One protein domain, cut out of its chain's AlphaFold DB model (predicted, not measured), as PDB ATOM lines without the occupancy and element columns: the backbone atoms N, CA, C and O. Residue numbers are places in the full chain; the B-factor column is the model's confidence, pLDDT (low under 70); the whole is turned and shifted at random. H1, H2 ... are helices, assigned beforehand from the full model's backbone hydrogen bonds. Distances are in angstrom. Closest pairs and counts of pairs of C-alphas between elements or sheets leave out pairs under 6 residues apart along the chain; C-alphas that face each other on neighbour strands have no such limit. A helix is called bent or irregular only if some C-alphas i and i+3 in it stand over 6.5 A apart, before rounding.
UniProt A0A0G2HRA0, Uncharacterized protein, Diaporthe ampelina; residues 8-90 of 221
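What this domain is: This is residues 8 to 90 of the 221 residues of an uncharacterized protein of Diaporthe ampelina (UniProt A0A0G2HRA0). Two long helices, H3 and H4, lie side by side as a helical hairpin, and the chain before them passes over one side of it as a bent helix, H1, and a short one, H2. Arm H1a packs on the last residues of H3, arm H1b crosses over the hairpin at a small distance, and H2 packs on H4 further along. The printed part has 83 residues with four named helices, in the order H1, H2, H3, H4, and no named strand; its class is all helix. It is compact, with a radius of gyration of the C-alphas of 12.6 A, and elongated, with spans of 35 by 23 by 18 A.

How they stand to each other: Residues 9 to 29 were assigned by their hydrogen bonds as one helix, H1, but it is bent: C-alphas 18 and 21 are 7.6 A apart. Its arms, H1a with residues 9 to 18 and H1b with residues 21 to 29, stand at a steep tilt of 65 degrees. H1a touches H3, residues 45 to 62, at residues 58 to 62 of H3 alone; the closest C-alphas, of Asp 12 and Asn 61, are 4.9 A apart. The two run opposite ways at a steep tilt of 61 degrees. H1b is close to H3 but not clearly touching, about perpendicular at 88 degrees, with the C-alphas of Leu 23 and Pro 59 closest at 7.8 A. H1b is also close but not clearly touching to H4, residues 69 to 88, again at 88 degrees, with the C-alphas of Lys 27 and Val 74 closest at 6.6 A. H2, residues 33 to 40, touches residues 77 to 82 of H4 alone, the same way at a steep tilt of 67 degrees; the C-alphas of Gly 33 and Ile 78 are closest at 4.1 A. H2 and H3 are near each other, with 8 pairs of C-alphas within 10 A. H3 and H4 form a hairpin and touch, opposite ways at a shallow tilt of 15 degrees, the C-alphas of Phe 55 and Ala 79 being closest at 5.2 A. H1a is apart from H2 and H4. Every O i to N i+4 pair is within hydrogen-bond range in H1a, H1b and H2, against 11 of 14 in H3 and 13 of 16 in H4.

Where its parts are: H1a begins at C-alpha 9 (113.401, -19.893, 134.836). H3 is 24.9 A long, with a kink of 28 degrees near residue 56. H4 is 27.9 A long, with a kink of 43 degrees near residue 76, and ends at C-alpha 88 (119.077, -23.939, 100.118).

The domain as a whole: The two farthest C-alphas, of Glu 66 and Gly 90, are 36.4 A apart. The links H1 to H2 and H2 to H3 are tight and H3 to H4 is short. The printed part has no cut, and no printed residue is under 70 in pLDDT.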
ATOM      1  N   ASP A   8     117.160 -20.115 132.384       91.06
ATOM      2  CA  ASP A   8     116.622 -18.926 133.035       91.06
ATOM      3  C   ASP A   8     115.126 -19.139 133.265       91.06
ATOM      4  O   ASP A   8     114.324 -19.066 132.339       91.06
ATOM      5  N   GLU A   9     114.755 -19.448 134.506       91.50
ATOM      6  CA  GLU A   9     113.401 -19.893 134.836       91.50
ATOM      7  C   GLU A   9     112.340 -18.817 134.569       91.50
ATOM      8  O   GLU A   9     111.256 -19.127 134.078       91.50
ATOM      9  N   ALA A  10     112.657 -17.544 134.822       94.00
ATOM     10  CA  ALA A  10     111.737 -16.447 134.536       94.00
ATOM     11  C   ALA A  10     111.499 -16.320 133.025       94.00
ATOM     12  O   ALA A  10     110.367 -16.130 132.575       94.00
ATOM     13  N   PHE A  11     112.558 -16.468 132.230       94.00
ATOM     14  CA  PHE A  11     112.445 -16.455 130.778       94.00
ATOM     15  C   PHE A  11     111.703 -17.686 130.236       94.00
ATOM     16  O   PHE A  11     110.852 -17.551 129.354       94.00
ATOM     17  N   ASP A  12     111.954 -18.867 130.799       94.12
ATOM     18  CA  ASP A  12     111.264 -20.109 130.446       94.12
ATOM     19  C   ASP A  12     109.753 -20.006 130.720       94.12
ATOM     20  O   ASP A  12     108.935 -20.369 129.869       94.12
ATOM     21  N   GLN A  13     109.361 -19.425 131.861       94.88
ATOM     22  CA  GLN A  13     107.957 -19.160 132.193       94.88
ATOM     23  C   GLN A  13     107.304 -18.196 131.194       94.88
ATOM     24  O   GLN A  13     106.178 -18.440 130.757       94.88
ATOM     25  N   LEU A  14     108.010 -17.139 130.774       95.62
ATOM     26  CA  LEU A  14     107.519 -16.212 129.746       95.62
ATOM     27  C   LEU A  14     107.336 -16.899 128.386       95.62
ATOM     28  O   LEU A  14     106.325 -16.666 127.717       95.62
ATOM     29  N   CYS A  15     108.280 -17.755 127.985       95.75
ATOM     30  CA  CYS A  15     108.177 -18.539 126.754       95.75
ATOM     31  C   CYS A  15     106.975 -19.488 126.816       95.75
ATOM     32  O   CYS A  15     106.152 -19.513 125.900       95.75
ATOM     33  N   SER A  16     106.834 -20.215 127.926       96.31
ATOM     34  CA  SER A  16     105.745 -21.167 128.143       96.31
ATOM     35  C   SER A  16     104.381 -20.480 128.121       96.31
ATOM     36  O   SER A  16     103.505 -20.883 127.354       96.31
ATOM     37  N   ALA A  17     104.223 -19.378 128.861       97.25
ATOM     38  CA  ALA A  17     102.978 -18.615 128.916       97.25
ATOM     39  C   ALA A  17     102.529 -18.094 127.541       97.25
ATOM     40  O   ALA A  17     101.330 -17.987 127.289       97.25
ATOM     41  N   LYS A  18     103.472 -17.765 126.648       96.81
ATOM     42  CA  LYS A  18     103.164 -17.227 125.316       96.81
ATOM     43  C   LYS A  18     102.973 -18.295 124.243       96.81
ATOM     44  O   LYS A  18     102.119 -18.114 123.381       96.81
ATOM     45  N   PHE A  19     103.769 -19.362 124.258       97.62
ATOM     46  CA  PHE A  19     103.902 -20.245 123.092       97.62
ATOM     47  C   PHE A  19     103.583 -21.716 123.357       97.62
ATOM     48  O   PHE A  19     103.356 -22.447 122.392       97.62
ATOM     49  N   ARG A  20     103.496 -22.172 124.619       97.62
ATOM     50  CA  ARG A  20     103.236 -23.595 124.919       97.62
ATOM     51  C   ARG A  20     101.935 -24.080 124.285       97.62
ATOM     52  O   ARG A  20     101.930 -25.143 123.680       97.62
ATOM     53  N   GLN A  21     100.852 -23.303 124.370       97.75
ATOM     54  CA  GLN A  21      99.560 -23.705 123.796       97.75
ATOM     55  C   GLN A  21      99.655 -23.958 122.282       97.75
ATOM     56  O   GLN A  21      99.183 -24.987 121.803       97.75
ATOM     57  N   SER A  22     100.289 -23.052 121.537       96.19
ATOM     58  CA  SER A  22     100.460 -23.188 120.087       96.19
ATOM     59  C   SER A  22     101.364 -24.368 119.729       96.19
ATOM     60  O   SER A  22     101.057 -25.129 118.815       96.19
ATOM     61  N   LEU A  23     102.452 -24.574 120.475       97.50
ATOM     62  CA  LEU A  23     103.355 -25.705 120.253       97.50
ATOM     63  C   LEU A  23     102.700 -27.052 120.599       97.50
ATOM     64  O   LEU A  23     102.916 -28.027 119.884       97.50
ATOM     65  N   GLU A  24     101.824 -27.113 121.606       97.75
ATOM     66  CA  GLU A  24     101.022 -28.313 121.886       97.75
ATOM     67  C   GLU A  24     100.034 -28.637 120.752       97.75
ATOM     68  O   GLU A  24      99.807 -29.812 120.455       97.75
ATOM     69  N   GLN A  25      99.486 -27.630 120.064       95.75
ATOM     70  CA  GLN A  25      98.650 -27.845 118.872       95.75
ATOM     71  C   GLN A  25      99.468 -28.370 117.682       95.75
ATOM     72  O   GLN A  25      99.041 -29.284 116.975       95.75
ATOM     73  N   VAL A  26     100.677 -27.847 117.475       95.06
ATOM     74  CA  VAL A  26     101.607 -28.371 116.458       95.06
ATOM     75  C   VAL A  26     101.967 -29.829 116.763       95.06
ATOM     76  O   VAL A  26     101.876 -30.702 115.901       95.06
ATOM     77  N   LYS A  27     102.305 -30.122 118.019       94.94
ATOM     78  CA  LYS A  27     102.623 -31.474 118.490       94.94
ATOM     79  C   LYS A  27     101.454 -32.447 118.308       94.94
ATOM     80  O   LYS A  27     101.678 -33.580 117.882       94.94
ATOM     81  N   SER A  28     100.219 -32.040 118.608       95.25
ATOM     82  CA  SER A  28      99.044 -32.919 118.496       95.25
ATOM     83  C   SER A  28      98.671 -33.247 117.047       95.25
ATOM     84  O   SER A  28      98.177 -34.341 116.776       95.25
ATOM     85  N   THR A  29      98.963 -32.343 116.110       93.19
ATOM     86  CA  THR A  29      98.690 -32.522 114.675       93.19
ATOM     87  C   THR A  29      99.775 -33.304 113.933       93.19
ATOM     88  O   THR A  29      99.519 -33.779 112.829       93.19
ATOM     89  N   ARG A  30     100.965 -33.481 114.531       89.88
ATOM     90  CA  ARG A  30     102.124 -34.172 113.925       89.88
ATOM     91  C   ARG A  30     102.515 -33.609 112.552       89.88
ATOM     92  O   ARG A  30     102.913 -34.353 111.656       89.88
ATOM     93  N   VAL A  31     102.375 -32.297 112.374       95.06
ATOM     94  CA  VAL A  31     102.754 -31.618 111.130       95.06
ATOM     95  C   VAL A  31     104.260 -31.697 110.887       95.06
ATOM     96  O   VAL A  31     105.063 -31.674 111.818       95.06
ATOM     97  N   THR A  32     104.649 -31.782 109.617       97.25
ATOM     98  CA  THR A  32     106.054 -31.778 109.198       97.25
ATOM     99  C   THR A  32     106.549 -30.352 108.960       97.25
ATOM    100  O   THR A  32     105.755 -29.439 108.724       97.25
ATOM    101  N   GLY A  33     107.872 -30.155 108.946       97.38
ATOM    102  CA  GLY A  33     108.456 -28.867 108.556       97.38
ATOM    103  C   GLY A  33     108.049 -28.424 107.146       97.38
ATOM    104  O   GLY A  33     107.805 -27.242 106.928       97.38
ATOM    105  N   GLU A  34     107.872 -29.367 106.215       97.94
ATOM    106  CA  GLU A  34     107.380 -29.070 104.862       97.94
ATOM    107  C   GLU A  34     105.954 -28.500 104.894       97.94
ATOM    108  O   GLU A  34     105.663 -27.500 104.239       97.94
ATOM    109  N   ALA A  35     105.062 -29.109 105.684       97.69
ATOM    110  CA  ALA A  35     103.690 -28.635 105.837       97.69
ATOM    111  C   ALA A  35     103.645 -27.242 106.483       97.69
ATOM    112  O   ALA A  35     102.880 -26.389 106.031       97.69
ATOM    113  N   ILE A  36     104.499 -26.990 107.484       97.75
ATOM    114  CA  ILE A  36     104.659 -25.664 108.093       97.75
ATOM    115  C   ILE A  36     105.086 -24.635 107.044       97.75
ATOM    116  O   ILE A  36     104.437 -23.601 106.920       97.75
ATOM    117  N   LEU A  37     106.129 -24.908 106.254       98.00
ATOM    118  CA  LEU A  37     106.590 -23.973 105.223       98.00
ATOM    119  C   LEU A  37     105.534 -23.726 104.146       98.00
ATOM    120  O   LEU A  37     105.344 -22.585 103.727       98.00
ATOM    121  N   ARG A  38     104.813 -24.772 103.732       97.75
ATOM    122  CA  ARG A  38     103.724 -24.659 102.755       97.75
ATOM    123  C   ARG A  38     102.583 -23.780 103.263       97.75
ATOM    124  O   ARG A  38     102.016 -23.033 102.473       97.75
ATOM    125  N   ALA A  39     102.245 -23.887 104.547       96.81
ATOM    126  CA  ALA A  39     101.190 -23.096 105.170       96.81
ATOM    127  C   ALA A  39     101.628 -21.650 105.442       96.81
ATOM    128  O   ALA A  39     100.844 -20.730 105.235       96.81
ATOM    129  N   MET A  40     102.867 -21.454 105.896       97.00
ATOM    130  CA  MET A  40     103.361 -20.144 106.320       97.00
ATOM    131  C   MET A  40     103.866 -19.272 105.173       97.00
ATOM    132  O   MET A  40     103.769 -18.056 105.281       97.00
ATOM    133  N   GLN A  41     104.421 -19.876 104.117       97.50
ATOM    134  CA  GLN A  41     104.976 -19.186 102.945       97.50
ATOM    135  C   GLN A  41     105.834 -17.957 103.314       97.50
ATOM    136  O   GLN A  41     105.511 -16.842 102.899       97.50
ATOM    137  N   PRO A  42     106.912 -18.132 104.111       97.19
ATOM    138  CA  PRO A  42     107.722 -17.011 104.574       97.19
ATOM    139  C   PRO A  42     108.276 -16.213 103.387       97.19
ATOM    140  O   PRO A  42     109.026 -16.723 102.552       97.19
ATOM    141  N   SER A  43     107.897 -14.944 103.340       94.12
ATOM    142  CA  SER A  43     108.159 -13.992 102.261       94.12
ATOM    143  C   SER A  43     109.349 -13.077 102.552       94.12
ATOM    144  O   SER A  43     109.912 -12.478 101.637       94.12
ATOM    145  N   SER A  44     109.761 -12.984 103.820       94.62
ATOM    146  CA  SER A  44     110.905 -12.179 104.248       94.62
ATOM    147  C   SER A  44     111.949 -13.016 104.993       94.62
ATOM    148  O   SER A  44     111.608 -13.974 105.691       94.62
ATOM    149  N   PRO A  45     113.243 -12.652 104.933       95.50
ATOM    150  CA  PRO A  45     114.293 -13.384 105.644       95.50
ATOM    151  C   PRO A  45     114.102 -13.408 107.170       95.50
ATOM    152  O   PRO A  45     114.551 -14.339 107.835       95.50
ATOM    153  N   LEU A  46     113.429 -12.404 107.744       96.12
ATOM    154  CA  LEU A  46     113.136 -12.371 109.178       96.12
ATOM    155  C   LEU A  46     112.008 -13.329 109.565       96.12
ATOM    156  O   LEU A  46     112.018 -13.817 110.691       96.12
ATOM    157  N   GLU A  47     111.061 -13.627 108.672       97.81
ATOM    158  CA  GLU A  47     110.043 -14.658 108.920       97.81
ATOM    159  C   GLU A  47     110.684 -16.046 109.019       97.81
ATOM    160  O   GLU A  47     110.346 -16.814 109.916       97.81
ATOM    161  N   TRP A  48     111.694 -16.336 108.194       98.25
ATOM    162  CA  TRP A  48     112.486 -17.563 108.327       98.25
ATOM    163  C   TRP A  48     113.187 -17.662 109.687       98.25
ATOM    164  O   TRP A  48     113.107 -18.698 110.345       98.25
ATOM    165  N   VAL A  49     113.825 -16.578 110.150       98.12
ATOM    166  CA  VAL A  49     114.456 -16.532 111.485       98.12
ATOM    167  C   VAL A  49     113.421 -16.744 112.594       98.12
ATOM    168  O   VAL A  49     113.690 -17.472 113.548       98.12
ATOM    169  N   GLN A  50     112.234 -16.148 112.477       97.75
ATOM    170  CA  GLN A  50     111.151 -16.325 113.449       97.75
ATOM    171  C   GLN A  50     110.683 -17.779 113.524       97.75
ATOM    172  O   GLN A  50     110.529 -18.300 114.625       97.75
ATOM    173  N   LEU A  51     110.500 -18.441 112.377       98.31
ATOM    174  CA  LEU A  51     110.136 -19.858 112.334       98.31
ATOM    175  C   LEU A  51     111.216 -20.727 112.988       98.31
ATOM    176  O   LEU A  51     110.892 -21.603 113.785       98.31
ATOM    177  N   ILE A  52     112.494 -20.452 112.716       98.44
ATOM    178  CA  ILE A  52     113.598 -21.166 113.360       98.44
ATOM    179  C   ILE A  52     113.566 -20.958 114.876       98.44
ATOM    180  O   ILE A  52     113.595 -21.930 115.616       98.44
ATOM    181  N   ILE A  53     113.436 -19.724 115.366       97.56
ATOM    182  CA  ILE A  53     113.356 -19.466 116.813       97.56
ATOM    183  C   ILE A  53     112.141 -20.176 117.430       97.56
ATOM    184  O   ILE A  53     112.262 -20.776 118.498       97.56
ATOM    185  N   LEU A  54     110.986 -20.141 116.760       98.00
ATOM    186  CA  LEU A  54     109.746 -20.753 117.240       98.00
ATOM    187  C   LEU A  54     109.836 -22.279 117.343       98.00
ATOM    188  O   LEU A  54     109.257 -22.846 118.265       98.00
ATOM    189  N   PHE A  55     110.536 -22.939 116.419       98.31
ATOM    190  CA  PHE A  55     110.607 -24.401 116.375       98.31
ATOM    191  C   PHE A  55     111.918 -24.985 116.909       98.31
ATOM    192  O   PHE A  55     111.955 -26.166 117.218       98.31
ATOM    193  N   ASP A  56     112.974 -24.194 117.078       97.81
ATOM    194  CA  ASP A  56     114.249 -24.654 117.637       97.81
ATOM    195  C   ASP A  56     114.446 -24.165 119.074       97.81
ATOM    196  O   ASP A  56     114.610 -24.964 119.994       97.81
ATOM    197  N   GLN A  57     114.379 -22.853 119.299       95.44
ATOM    198  CA  GLN A  57     114.731 -22.261 120.592       95.44
ATOM    199  C   GLN A  57     113.571 -22.305 121.589       95.44
ATOM    200  O   GLN A  57     113.756 -22.746 122.721       95.44
ATOM    201  N   MET A  58     112.353 -21.934 121.174       96.19
ATOM    202  CA  MET A  58     111.192 -21.944 122.079       96.19
ATOM    203  C   MET A  58     110.951 -23.316 122.718       96.19
ATOM    204  O   MET A  58     110.776 -23.364 123.937       96.19
ATOM    205  N   PRO A  59     110.998 -24.446 121.983       97.00
ATOM    206  CA  PRO A  59     110.813 -25.753 122.596       97.00
ATOM    207  C   PRO A  59     111.872 -26.069 123.658       97.00
ATOM    208  O   PRO A  59     111.533 -26.668 124.675       97.00
ATOM    209  N   ARG A  60     113.121 -25.617 123.487       95.44
ATOM    210  CA  ARG A  60     114.209 -25.814 124.466       95.44
ATOM    211  C   ARG A  60     113.992 -25.030 125.764       95.44
ATOM    212  O   ARG A  60     114.402 -25.490 126.826       95.44
ATOM    213  N   ASN A  61     113.320 -23.880 125.698       95.00
ATOM    214  CA  ASN A  61     112.905 -23.118 126.880       95.00
ATOM    215  C   ASN A  61     111.617 -23.664 127.530       95.00
ATOM    216  O   ASN A  61     111.420 -23.493 128.729       95.00
ATOM    217  N   ILE A  62     110.740 -24.323 126.762       96.38
ATOM    218  CA  ILE A  62     109.399 -24.747 127.214       96.38
ATOM    219  C   ILE A  62     109.359 -26.199 127.712       96.38
ATOM    220  O   ILE A  62     108.589 -26.512 128.624       96.38
ATOM    221  N   TYR A  63     110.156 -27.083 127.116       95.50
ATOM    222  CA  TYR A  63     110.157 -28.525 127.367       95.50
ATOM    223  C   TYR A  63     111.521 -28.962 127.913       95.50
ATOM    224  O   TYR A  63     112.373 -29.468 127.183       95.50
ATOM    225  N   ARG A  64     111.745 -28.749 129.214       90.81
ATOM    226  CA  ARG A  64     112.985 -29.135 129.909       90.81
ATOM    227  C   ARG A  64     112.845 -30.469 130.643       90.81
ATOM    228  O   ARG A  64     111.739 -30.959 130.861       90.81
ATOM    229  N   GLY A  65     113.977 -31.042 131.056       89.31
ATOM    230  CA  GLY A  65     114.002 -32.257 131.876       89.31
ATOM    231  C   GLY A  65     113.292 -33.422 131.186       89.31
ATOM    232  O   GLY A  65     113.599 -33.742 130.039       89.31
ATOM    233  N   GLU A  66     112.312 -34.028 131.853       88.81
ATOM    234  CA  GLU A  66     111.551 -35.175 131.328       88.81
ATOM    235  C   GLU A  66     110.759 -34.859 130.044       88.81
ATOM    236  O   GLU A  66     110.479 -35.755 129.243       88.81
ATOM    237  N   GLU A  67     110.428 -33.585 129.799       94.81
ATOM    238  CA  GLU A  67     109.717 -33.164 128.588       94.81
ATOM    239  C   GLU A  67     110.646 -32.970 127.377       94.81
ATOM    240  O   GLU A  67     110.149 -32.900 126.248       94.81
ATOM    241  N   SER A  68     111.972 -32.945 127.574       95.50
ATOM    242  CA  SER A  68     112.974 -32.653 126.529       95.50
ATOM    243  C   SER A  68     112.918 -33.597 125.329       95.50
ATOM    244  O   SER A  68     113.194 -33.187 124.202       95.50
ATOM    245  N   LYS A  69     112.436 -34.831 125.518       96.44
ATOM    246  CA  LYS A  69     112.162 -35.764 124.415       96.44
ATOM    247  C   LYS A  69     111.260 -35.159 123.337       96.44
ATOM    248  O   LYS A  69     111.404 -35.491 122.165       96.44
ATOM    249  N   THR A  70     110.347 -34.262 123.717       97.06
ATOM    250  CA  THR A  70     109.447 -33.561 122.794       97.06
ATOM    251  C   THR A  70     110.234 -32.653 121.856       97.06
ATOM    252  O   THR A  70     109.951 -32.622 120.662       97.06
ATOM    253  N   VAL A  71     111.261 -31.968 122.367       97.38
ATOM    254  CA  VAL A  71     112.167 -31.146 121.554       97.38
ATOM    255  C   VAL A  71     112.818 -32.015 120.487       97.38
ATOM    256  O   VAL A  71     112.646 -31.763 119.301       97.38
ATOM    257  N   PHE A  72     113.462 -33.103 120.908       97.06
ATOM    258  CA  PHE A  72     114.265 -33.945 120.021       97.06
ATOM    259  C   PHE A  72     113.438 -34.711 118.981       97.06
ATOM    260  O   PHE A  72     113.906 -34.949 117.873       97.06
ATOM    261  N   THR A  73     112.222 -35.132 119.334       96.38
ATOM    262  CA  THR A  73     111.413 -36.024 118.481       96.38
ATOM    263  C   THR A  73     110.363 -35.306 117.647       96.38
ATOM    264  O   THR A  73     109.970 -35.825 116.605       96.38
ATOM    265  N   VAL A  74     109.895 -34.133 118.084       97.31
ATOM    266  CA  VAL A  74     108.834 -33.384 117.393       97.31
ATOM    267  C   VAL A  74     109.400 -32.141 116.730       97.31
ATOM    268  O   VAL A  74     109.179 -31.922 115.541       97.31
ATOM    269  N   PHE A  75     110.128 -31.321 117.484       98.31
ATOM    270  CA  PHE A  75     110.465 -29.972 117.043       98.31
ATOM    271  C   PHE A  75     111.800 -29.880 116.301       98.31
ATOM    272  O   PHE A  75     111.870 -29.175 115.298       98.31
ATOM    273  N   ASP A  76     112.814 -30.652 116.701       98.19
ATOM    274  CA  ASP A  76     114.103 -30.714 116.003       98.19
ATOM    275  C   ASP A  76     113.936 -31.075 114.511       98.19
ATOM    276  O   ASP A  76     114.455 -30.333 113.677       98.19
ATOM    277  N   PRO A  77     113.154 -32.105 114.111       98.06
ATOM    278  CA  PRO A  77     112.925 -32.397 112.692       98.06
ATOM    279  C   PRO A  77     112.249 -31.254 111.918       98.06
ATOM    280  O   PRO A  77     112.567 -31.014 110.751       98.06
ATOM    281  N   ILE A  78     111.322 -30.527 112.555       98.56
ATOM    282  CA  ILE A  78     110.649 -29.365 111.954       98.56
ATOM    283  C   ILE A  78     111.665 -28.241 111.734       98.56
ATOM    284  O   ILE A  78     111.781 -27.720 110.622       98.56
ATOM    285  N   ALA A  79     112.427 -27.895 112.771       98.56
ATOM    286  CA  ALA A  79     113.428 -26.838 112.727       98.56
ATOM    287  C   ALA A  79     114.550 -27.138 111.723       98.56
ATOM    288  O   ALA A  79     114.930 -26.257 110.951       98.56
ATOM    289  N   GLN A  80     115.033 -28.383 111.678       98.44
ATOM    290  CA  GLN A  80     116.037 -28.836 110.714       98.44
ATOM    291  C   GLN A  80     115.539 -28.669 109.278       98.44
ATOM    292  O   GLN A  80     116.247 -28.106 108.442       98.44
ATOM    293  N   HIS A  81     114.304 -29.090 108.985       98.38
ATOM    294  CA  HIS A  81     113.725 -28.916 107.654       98.38
ATOM    295  C   HIS A  81     113.645 -27.435 107.254       98.38
ATOM    296  O   HIS A  81     114.031 -27.072 106.141       98.38
ATOM    297  N   ILE A  82     113.202 -26.567 108.169       98.62
ATOM    298  CA  ILE A  82     113.113 -25.118 107.938       98.62
ATOM    299  C   ILE A  82     114.502 -24.515 107.687       98.62
ATOM    300  O   ILE A  82     114.677 -23.779 106.716       98.62
ATOM    301  N   ALA A  83     115.501 -24.850 108.507       98.25
ATOM    302  CA  ALA A  83     116.871 -24.363 108.345       98.25
ATOM    303  C   ALA A  83     117.512 -24.833 107.030       98.25
ATOM    304  O   ALA A  83     118.199 -24.052 106.364       98.25
ATOM    305  N   HIS A  84     117.247 -26.076 106.612       96.88
ATOM    306  CA  HIS A  84     117.691 -26.577 105.312       96.88
ATOM    307  C   HIS A  84     117.054 -25.839 104.151       96.88
ATOM    308  O   HIS A  84     117.779 -25.400 103.261       96.88
ATOM    309  N   ALA A  85     115.731 -25.683 104.161       97.75
ATOM    310  CA  ALA A  85     115.024 -24.973 103.104       97.75
ATOM    311  C   ALA A  85     115.498 -23.514 103.004       97.75
ATOM    312  O   ALA A  85     115.794 -23.038 101.909       97.75
ATOM    313  N   ALA A  86     115.677 -22.837 104.141       97.44
ATOM    314  CA  ALA A  86     116.194 -21.473 104.182       97.44
ATOM    315  C   ALA A  86     117.624 -21.369 103.630       97.44
ATOM    316  O   ALA A  86     117.952 -20.444 102.883       97.44
ATOM    317  N   THR A  87     118.488 -22.316 103.998       94.62
ATOM    318  CA  THR A  87     119.876 -22.357 103.526       94.62
ATOM    319  C   THR A  87     119.944 -22.632 102.028       94.62
ATOM    320  O   THR A  87     120.648 -21.916 101.320       94.62
ATOM    321  N   ALA A  88     119.166 -23.601 101.536       94.50
ATOM    322  CA  ALA A  88     119.077 -23.939 100.118       94.50
ATOM    323  C   ALA A  88     118.538 -22.775  99.270       94.50
ATOM    324  O   ALA A  88     119.011 -22.557  98.161       94.50
ATOM    325  N   ALA A  89     117.603 -21.991  99.812       94.50
ATOM    326  CA  ALA A  89     117.076 -20.785  99.177       94.50
ATOM    327  C   ALA A  89     117.980 -19.543  99.344       94.50
ATOM    328  O   ALA A  89     117.584 -18.444  98.970       94.50
ATOM    329  N   GLY A  90     119.170 -19.675  99.944       94.00
ATOM    330  CA  GLY A  90     120.107 -18.559 100.115       94.00
ATOM    331  C   GLY A  90     119.666 -17.490 101.125       94.00
ATOM    332  O   GLY A  90     120.304 -16.442 101.220       94.00
TER     333      GLY A  90